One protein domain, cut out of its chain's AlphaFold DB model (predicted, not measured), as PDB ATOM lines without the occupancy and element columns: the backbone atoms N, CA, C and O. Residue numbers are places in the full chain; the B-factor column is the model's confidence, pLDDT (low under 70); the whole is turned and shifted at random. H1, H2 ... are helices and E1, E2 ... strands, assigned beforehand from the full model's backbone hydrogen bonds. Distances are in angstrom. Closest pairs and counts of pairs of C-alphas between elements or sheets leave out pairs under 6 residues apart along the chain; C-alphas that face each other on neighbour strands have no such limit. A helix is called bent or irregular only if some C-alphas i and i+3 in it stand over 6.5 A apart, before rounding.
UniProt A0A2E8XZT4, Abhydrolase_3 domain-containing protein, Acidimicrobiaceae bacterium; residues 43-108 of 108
ATOM      1  N   ASP A  43     122.877 149.212 128.139       95.81
ATOM      2  CA  ASP A  43     122.160 150.300 127.467       95.81
ATOM      3  C   ASP A  43     121.234 151.053 128.452       95.81
ATOM      4  O   ASP A  43     120.604 150.462 129.343       95.81
ATOM      5  N   GLU A  44     121.132 152.375 128.297       94.06
ATOM      6  CA  GLU A  44     120.213 153.192 129.093       94.06
ATOM      7  C   GLU A  44     118.762 152.920 128.673       94.06
ATOM      8  O   GLU A  44     118.424 152.924 127.491       94.06
ATOM      9  N   ILE A  45     117.893 152.680 129.657       93.81
ATOM     10  CA  ILE A  45     116.472 152.396 129.449       93.81
ATOM     11  C   ILE A  45     115.668 153.330 130.342       93.81
ATOM     12  O   ILE A  45     115.915 153.384 131.547       93.81
ATOM     13  N   ALA A  46     114.691 154.024 129.749       91.00
ATOM     14  CA  ALA A  46     113.870 155.024 130.432       91.00
ATOM     15  C   ALA A  46     113.173 154.463 131.681       91.00
ATOM     16  O   ALA A  46     113.117 155.130 132.712       91.00
ATOM     17  N   HIS A  47     112.672 153.228 131.600       91.44
ATOM     18  CA  HIS A  47     112.023 152.556 132.717       91.44
ATOM     19  C   HIS A  47     112.503 151.121 132.873       91.44
ATOM     20  O   HIS A  47     112.380 150.303 131.960       91.44
ATOM     21  N   VAL A  48     112.992 150.818 134.073       95.38
ATOM     22  CA  VAL A  48     113.312 149.463 134.517       95.38
ATOM     23  C   VAL A  48     112.612 149.238 135.844       95.38
ATOM     24  O   VAL A  48     112.755 150.039 136.768       95.38
ATOM     25  N   THR A  49     111.794 148.197 135.931       95.62
ATOM     26  CA  THR A  49     110.977 147.937 137.120       95.62
ATOM     27  C   THR A  49     111.008 146.466 137.472       95.62
ATOM     28  O   THR A  49     110.647 145.621 136.654       95.62
ATOM     29  N   ASP A  50     111.406 146.181 138.708       97.56
ATOM     30  CA  ASP A  50     111.312 144.849 139.289       97.56
ATOM     31  C   ASP A  50     109.890 144.588 139.765       97.56
ATOM     32  O   ASP A  50     109.232 145.448 140.358       97.56
ATOM     33  N   SER A  51     109.397 143.395 139.468       96.75
ATOM     34  CA  SER A  51     108.050 142.971 139.814       96.75
ATOM     35  C   SER A  51     107.999 141.459 140.007       96.75
ATOM     36  O   SER A  51     109.010 140.756 139.957       96.75
ATOM     37  N   PHE A  52     106.793 140.964 140.241       97.38
ATOM     38  CA  PHE A  52     106.511 139.569 140.500       97.38
ATOM     39  C   PHE A  52     105.255 139.146 139.749       97.38
ATOM     40  O   PHE A  52     104.303 139.919 139.642       97.38
ATOM     41  N   VAL A  53     105.247 137.909 139.263       97.25
ATOM     42  CA  VAL A  53     104.056 137.273 138.687       97.25
ATOM     43  C   VAL A  53     103.758 135.967 139.408       97.25
ATOM     44  O   VAL A  53     104.673 135.263 139.839       97.25
ATOM     45  N   ASP A  54     102.478 135.630 139.532       98.12
ATOM     46  CA  ASP A  54     102.060 134.386 140.173       98.12
ATOM     47  C   ASP A  54     102.395 133.181 139.287       98.12
ATOM     48  O   ASP A  54     102.026 133.119 138.112       98.12
ATOM     49  N   GLY A  55     103.092 132.205 139.866       96.75
ATOM     50  CA  GLY A  55     103.422 130.933 139.237       96.75
ATOM     51  C   GLY A  55     102.849 129.736 140.005       96.75
ATOM     52  O   GLY A  55     102.508 129.842 141.185       96.75
ATOM     53  N   PRO A  56     102.795 128.549 139.375       97.25
ATOM     54  CA  PRO A  56     102.235 127.337 139.987       97.25
ATOM     55  C   PRO A  56     103.006 126.847 141.226       97.25
ATOM     56  O   PRO A  56     102.485 126.051 142.003       97.25
ATOM     57  N   HIS A  57     104.242 127.314 141.416       96.75
ATOM     58  CA  HIS A  57     105.109 126.956 142.540       96.75
ATOM     59  C   HIS A  57     105.489 128.164 143.410       96.75
ATOM     60  O   HIS A  57     106.433 128.087 144.192       96.75
ATOM     61  N   GLY A  58     104.753 129.271 143.278       97.12
ATOM     62  CA  GLY A  58     105.011 130.520 143.986       97.12
ATOM     63  C   GLY A  58     105.321 131.682 143.049       97.12
ATOM     64  O   GLY A  58     105.236 131.571 141.827       97.12
ATOM     65  N   SER A  59     105.656 132.812 143.662       97.44
ATOM     66  CA  SER A  59     105.935 134.068 142.973       97.44
ATOM     67  C   SER A  59     107.229 133.996 142.155       97.44
ATOM     68  O   SER A  59     108.259 133.532 142.648       97.44
ATOM     69  N   ILE A  60     107.173 134.458 140.905       96.19
ATOM     70  CA  ILE A  60     108.297 134.471 139.966       96.19
ATOM     71  C   ILE A  60     108.785 135.917 139.817       96.19
ATOM     72  O   ILE A  60     108.004 136.768 139.379       96.19
ATOM     73  N   PRO A  61     110.052 136.219 140.151       96.12
ATOM     74  CA  PRO A  61     110.605 137.550 139.947       96.12
ATOM     75  C   PRO A  61     110.755 137.844 138.454       96.12
ATOM     76  O   PRO A  61     111.253 137.014 137.688       96.12
ATOM     77  N   ILE A  62     110.360 139.047 138.049       97.44
ATOM     78  CA  ILE A  62     110.528 139.561 136.690       97.44
ATOM     79  C   ILE A  62     111.098 140.979 136.734       97.44
ATOM     80  O   ILE A  62     110.914 141.704 137.711       97.44
ATOM     81  N   ARG A  63     111.736 141.396 135.641       97.94
ATOM     82  CA  ARG A  63     112.126 142.788 135.408       97.94
ATOM     83  C   ARG A  63     111.557 143.248 134.078       97.94
ATOM     84  O   ARG A  63     111.704 142.570 133.062       97.94
ATOM     85  N   ILE A  64     110.862 144.376 134.112       95.94
ATOM     86  CA  ILE A  64     110.192 144.979 132.962       95.94
ATOM     87  C   ILE A  64     111.049 146.141 132.471       95.94
ATOM     88  O   ILE A  64     111.465 146.982 133.268       95.94
ATOM     89  N   TYR A  65     111.274 146.190 131.161       95.25
ATOM     90  CA  TYR A  65     112.050 147.229 130.490       95.25
ATOM     91  C   TYR A  65     111.156 147.954 129.483       95.25
ATOM     92  O   TYR A  65     110.529 147.309 128.641       95.25
ATOM     93  N   ALA A  66     111.112 149.283 129.549       92.69
ATOM     94  CA  ALA A  66     110.407 150.113 128.577       92.69
ATOM     95  C   ALA A  66     111.258 151.322 128.171       92.69
ATOM     96  O   ALA A  66     111.813 152.033 129.011       92.69
ATOM     97  N   THR A  67     111.351 151.562 126.863       86.62
ATOM     98  CA  THR A  67     112.167 152.632 126.268       86.62
ATOM     99  C   THR A  67     111.459 153.987 126.225       86.62
ATOM    100  O   THR A  67     112.101 155.007 126.000       86.62
ATOM    101  N   THR A  68     110.147 154.020 126.465       82.75
ATOM    102  CA  THR A  68     109.322 155.235 126.417       82.75
ATOM    103  C   THR A  68     108.825 155.621 127.801       82.75
ATOM    104  O   THR A  68     108.506 154.737 128.593       82.75
ATOM    105  N   SER A  69     108.632 156.918 128.047       74.50
ATOM    106  CA  SER A  69     108.142 157.434 129.332       74.50
ATOM    107  C   SER A  69     106.674 157.126 129.649       74.50
ATOM    108  O   SER A  69     106.250 157.213 130.798       74.50
ATOM    109  N   GLN A  70     105.883 156.773 128.634       76.94
ATOM    110  CA  GLN A  70     104.470 156.409 128.763       76.94
ATOM    111  C   GLN A  70     104.178 155.149 127.937       76.94
ATOM    112  O   GLN A  70     103.584 155.240 126.862       76.94
ATOM    113  N   PRO A  71     104.639 153.969 128.388       77.19
ATOM    114  CA  PRO A  71     104.435 152.736 127.643       77.19
ATOM    115  C   PRO A  71     102.950 152.354 127.662       77.19
ATOM    116  O   PRO A  71     102.409 151.968 128.695       77.19
ATOM    117  N   ALA A  72     102.288 152.452 126.510       79.56
ATOM    118  CA  ALA A  72     100.904 152.029 126.320       79.56
ATOM    119  C   ALA A  72     100.768 151.277 124.990       79.56
ATOM    120  O   ALA A  72     101.270 151.735 123.967       79.56
ATOM    121  N   HIS A  73     100.090 150.125 125.010       82.44
ATOM    122  CA  HIS A  73      99.810 149.299 123.822       82.44
ATOM    123  C   HIS A  73     101.045 148.919 122.979       82.44
ATOM    124  O   HIS A  73     100.959 148.801 121.760       82.44
ATOM    125  N   LEU A  74     102.196 148.711 123.626       84.69
ATOM    126  CA  LEU A  74     103.426 148.284 122.957       84.69
ATOM    127  C   LEU A  74     103.448 146.760 122.737       84.69
ATOM    128  O   LEU A  74     102.913 146.019 123.569       84.69
ATOM    129  N   PRO A  75     104.100 146.267 121.667       87.31
ATOM    130  CA  PRO A  75     104.437 144.853 121.569       87.31
ATOM    131  C   PRO A  75     105.361 144.451 122.727       87.31
ATOM    132  O   PRO A  75     106.214 145.226 123.159       87.31
ATOM    133  N   VAL A  76     105.199 143.223 123.220       91.44
ATOM    134  CA  VAL A  76     105.961 142.700 124.361       91.44
ATOM    135  C   VAL A  76     106.845 141.549 123.909       91.44
ATOM    136  O   VAL A  76     106.377 140.615 123.258       91.44
ATOM    137  N   VAL A  77     108.111 141.590 124.321       93.75
ATOM    138  CA  VAL A  77     109.026 140.452 124.235       93.75
ATOM    139  C   VAL A  77     109.202 139.864 125.628       93.75
ATOM    140  O   VAL A  77     109.609 140.559 126.556       93.75
ATOM    141  N   VAL A  78     108.907 138.573 125.772       95.69
ATOM    142  CA  VAL A  78     109.174 137.824 127.003       95.69
ATOM    143  C   VAL A  78     110.505 137.099 126.835       95.69
ATOM    144  O   VAL A  78     110.613 136.176 126.029       95.69
ATOM    145  N   MET A  79     111.528 137.540 127.569       96.25
ATOM    146  CA  MET A  79     112.866 136.950 127.527       96.25
ATOM    147  C   MET A  79     113.078 136.011 128.715       96.25
ATOM    148  O   MET A  79     112.805 136.365 129.859       96.25
ATOM    149  N   PHE A  80     113.597 134.819 128.428       96.19
ATOM    150  CA  PHE A  80     114.065 133.866 129.428       96.19
ATOM    151  C   PHE A  80     115.587 133.815 129.373       96.19
ATOM    152  O   PHE A  80     116.169 133.619 128.305       96.19
ATOM    153  N   HIS A  81     116.230 134.010 130.519       95.50
ATOM    154  CA  HIS A  81     117.680 134.086 130.586       95.50
ATOM    155  C   HIS A  81     118.347 132.729 130.305       95.50
ATOM    156  O   HIS A  81     117.786 131.662 130.566       95.50
ATOM    157  N   GLY A  82     119.585 132.768 129.808       94.19
ATOM    158  CA  GLY A  82     120.416 131.580 129.627       94.19
ATOM    159  C   GLY A  82     121.011 131.061 130.942       94.19
ATOM    160  O   GLY A  82     120.661 131.497 132.037       94.19
ATOM    161  N   GLY A  83     121.962 130.131 130.844       93.69
ATOM    162  CA  GLY A  83     122.654 129.561 132.011       93.69
ATOM    163  C   GLY A  83     122.214 128.144 132.384       93.69
ATOM    164  O   GLY A  83     122.371 127.741 133.536       93.69
ATOM    165  N   GLY A  84     121.644 127.399 131.431       94.50
ATOM    166  CA  GLY A  84     121.409 125.955 131.553       94.50
ATOM    167  C   GLY A  84     120.512 125.558 132.724       94.50
ATOM    168  O   GLY A  84     120.758 124.529 133.339       94.50
ATOM    169  N   TRP A  85     119.531 126.398 133.072       94.38
ATOM    170  CA  TRP A  85     118.629 126.226 134.225       94.38
ATOM    171  C   TRP A  85     119.314 126.209 135.603       94.38
ATOM    172  O   TRP A  85     118.666 125.915 136.604       94.38
ATOM    173  N   VAL A  86     120.608 126.542 135.679       94.25
ATOM    174  CA  VAL A  86     121.399 126.442 136.915       94.25
ATOM    175  C   VAL A  86     122.050 127.769 137.298       94.25
ATOM    176  O   VAL A  86     122.045 128.112 138.480       94.25
ATOM    177  N   LEU A  87     122.622 128.504 136.342       94.50
ATOM    178  CA  LEU A  87     123.697 129.464 136.634       94.50
ATOM    179  C   LEU A  87     123.259 130.907 136.889       94.50
ATOM    180  O   LEU A  87     123.886 131.591 137.691       94.50
ATOM    181  N   SER A  88     122.245 131.387 136.178       93.88
ATOM    182  CA  SER A  88     121.990 132.825 136.053       93.88
ATOM    183  C   SER A  88     120.703 133.271 136.754       93.88
ATOM    184  O   SER A  88     119.978 132.462 137.334       93.88
ATOM    185  N   SER A  89     120.447 134.573 136.696       92.81
ATOM    186  CA  SER A  89     119.245 135.256 137.172       92.81
ATOM    187  C   SER A  89     118.915 136.429 136.238       92.81
ATOM    188  O   SER A  89     119.621 136.672 135.254       92.81
ATOM    189  N   VAL A  90     117.873 137.192 136.577       92.94
ATOM    190  CA  VAL A  90     117.538 138.464 135.917       92.94
ATOM    191  C   VAL A  90     118.739 139.419 135.886       92.94
ATOM    192  O   VAL A  90     119.012 140.020 134.852       92.94
ATOM    193  N   ASP A  91     119.512 139.499 136.970       92.56
ATOM    194  CA  ASP A  91     120.682 140.383 137.035       92.56
ATOM    195  C   ASP A  91     121.815 139.915 136.115       92.56
ATOM    196  O   ASP A  91     122.504 140.728 135.504       92.56
ATOM    197  N   GLY A  92     121.974 138.599 135.947       93.06
ATOM    198  CA  GLY A  92     123.019 138.027 135.096       93.06
ATOM    199  C   GLY A  92     122.842 138.332 133.603       93.06
ATOM    200  O   GLY A  92     123.812 138.293 132.850       93.06
ATOM    201  N   HIS A  93     121.620 138.659 133.174       95.19
ATOM    202  CA  HIS A  93     121.294 138.979 131.779       95.19
ATOM    203  C   HIS A  93     120.702 140.384 131.601       95.19
ATOM    204  O   HIS A  93     120.141 140.678 130.543       95.19
ATOM    205  N   ASP A  94     120.853 141.270 132.589       95.62
ATOM    206  CA  ASP A  94     120.296 142.625 132.544       95.62
ATOM    207  C   ASP A  94     120.780 143.410 131.310       95.62
ATOM    208  O   ASP A  94     119.977 143.993 130.586       95.62
ATOM    209  N   HIS A  95     122.078 143.336 130.995       95.69
ATOM    210  CA  HIS A  95     122.664 143.983 129.815       95.69
ATOM    211  C   HIS A  95     122.047 143.485 128.494       95.69
ATOM    212  O   HIS A  95     121.777 144.280 127.595       95.69
ATOM    213  N   VAL A  96     121.759 142.182 128.380       95.62
ATOM    214  CA  VAL A  96     121.113 141.597 127.194       95.62
ATOM    215  C   VAL A  96     119.664 142.061 127.088       95.62
ATOM    216  O   VAL A  96     119.216 142.431 126.005       95.62
ATOM    217  N   ALA A  97     118.933 142.064 128.207       96.00
ATOM    218  CA  ALA A  97     117.541 142.500 128.250       96.00
ATOM    219  C   ALA A  97     117.397 143.979 127.855       96.00
ATOM    220  O   ALA A  97     116.532 144.327 127.050       96.00
ATOM    221  N   ARG A  98     118.293 144.836 128.359       96.19
ATOM    222  CA  ARG A  98     118.359 146.256 127.990       96.19
ATOM    223  C   ARG A  98     118.667 146.443 126.515       96.19
ATOM    224  O   ARG A  98     117.961 147.189 125.846       96.19
ATOM    225  N   ARG A  99     119.648 145.709 125.987       95.38
ATOM    226  CA  ARG A  99     119.976 145.760 124.560       95.38
ATOM    227  C   ARG A  99     118.793 145.341 123.693       95.38
ATOM    228  O   ARG A  99     118.483 145.998 122.704       95.38
ATOM    229  N   LEU A 100     118.083 144.286 124.083       94.56
ATOM    230  CA  LEU A 100     116.885 143.854 123.373       94.56
ATOM    231  C   LEU A 100     115.802 144.940 123.384       94.56
ATOM    232  O   LEU A 100     115.232 145.232 122.337       94.56
ATOM    233  N   ALA A 101     115.555 145.570 124.533       93.50
ATOM    234  CA  ALA A 101     114.586 146.656 124.644       93.50
ATOM    235  C   ALA A 101     114.981 147.882 123.799       93.50
ATOM    236  O   ALA A 101     114.136 148.432 123.100       93.50
ATOM    237  N   ALA A 102     116.255 148.285 123.825       92.12
ATOM    238  CA  ALA A 102     116.758 149.454 123.100       92.12
ATOM    239  C   ALA A 102     116.682 149.301 121.572       92.12
ATOM    240  O   ALA A 102     116.421 150.274 120.866       92.12
ATOM    241  N   PHE A 103     116.903 148.086 121.061       91.19
ATOM    242  CA  PHE A 103     117.030 147.832 119.622       91.19
ATOM    243  C   PHE A 103     115.842 147.083 119.004       91.19
ATOM    244  O   PHE A 103     115.871 146.784 117.810       91.19
ATOM    245  N   THR A 104     114.784 146.810 119.775       87.81
ATOM    246  CA  THR A 104     113.513 146.311 119.230       87.81
ATOM    247  C   THR A 104     112.595 147.502 118.947       87.81
ATOM    248  O   THR A 104     112.114 148.129 119.893       87.81
ATOM    249  N   PRO A 105     112.342 147.856 117.674       72.00
ATOM    250  CA  PRO A 105     111.461 148.969 117.353       72.00
ATOM    251  C   PRO A 105     110.008 148.649 117.745       72.00
ATOM    252  O   PRO A 105     109.611 147.478 117.739       72.00
ATOM    253  N   PRO A 106     109.182 149.669 118.040       69.56
ATOM    254  CA  PRO A 106     107.741 149.470 118.116       69.56
ATOM    255  C   PRO A 106     107.229 148.945 116.766       69.56
ATOM    256  O   PRO A 106     107.756 149.303 115.712       69.56
ATOM    257  N   ALA A 107     106.217 148.076 116.800       64.12
ATOM    258  CA  ALA A 107     105.556 147.615 115.582       64.12
ATOM    259  C   ALA A 107     105.009 148.828 114.804       64.12
ATOM    260  O   ALA A 107     104.478 149.753 115.421       64.12
ATOM    261  N   CYS A 108     105.202 148.832 113.481       50.41
ATOM    262  CA  CYS A 108     104.711 149.879 112.583       50.41
ATOM    263  C   CYS A 108     103.183 149.968 112.557       50.41
ATOM    264  O   CYS A 108     102.526 148.904 112.646       50.41
TER     265      CYS A 108
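Overview. This is residues 43 to 108 of the 108 residues of the protein "Abhydrolase_3 domain-containing protein" of Acidimicrobiaceae bacterium (UniProt A0A2E8XZT4). The picture is a long two-stranded hairpin, E1 and E2, with the single helix H1 packed along the E2 side of it, and a long unnamed stretch that folds back beside them. After E2 this stretch, residues 67 to 90, turns round and runs back past the helix before the chain turns again into H1. The printed part has 66 residues with two named strands and one named helix, in the order E1, E2, H1; the sheet is E1 - E2, antiparallel, and the class is mixed, helices and strands, though under half of the residues are in named elements. The whole is elongated, spanning 36 by 23 by 19 A, and only just compact, close to loose, with a radius of gyration of the C-alphas of 12.9 A.

Arrangement. Begin at E1, residues 47 to 55, and go on to E2, residues 58 to 66: they form a hairpin and are antiparallel neighbours, with 155 degrees between their directions. Look at N 49 and O 64, 2.9 A apart, and at N 60 and O 53, 2.8 A apart, both within hydrogen-bond range. Among the C-alphas that face each other are those of Asp 50 and Arg 63, 4.5 A apart. Farther along is H1, residues 91 to 103; its closest C-alpha pair with E2 is Tyr 65 and Ala 101, at 6.4 A. E2 and H1 have 4 pairs of C-alphas within 8 A, while E1 and H1 are apart. In H1, 7 of 9 O i to N i+4 pairs are within hydrogen-bond range.

Along the chain. Find C-alpha 47 at (112.023, 152.556, 132.717); from there E1 runs 24.2 A to C-alpha 55 at (103.422, 130.933, 139.237). E2 takes up at Gly 58 and covers 25.5 A to Ala 66. H1 runs from Asp 91 to Phe 103, 19.3 A, ending at C-alpha 103 at (117.030, 147.832, 119.622). H1 is irregular: C-alphas 92 and 95 are 8.0 A apart.

Size, cuts and confidence. The printed part runs from residue 43 to residue 108, the chain's last, without a cut. The C-alphas of Asp 43 and Cys 108 are 22.9 A apart, and the two farthest apart, those of His 57 and Cys 108, are 37.7 A apart. The link from E1 to E2 is tight, with 2 residues, and the link from E2 to H1 is long, with 24. The mean pLDDT of the printed part is 91.2; look for low confidence at residues 106 to 108, which are under 70.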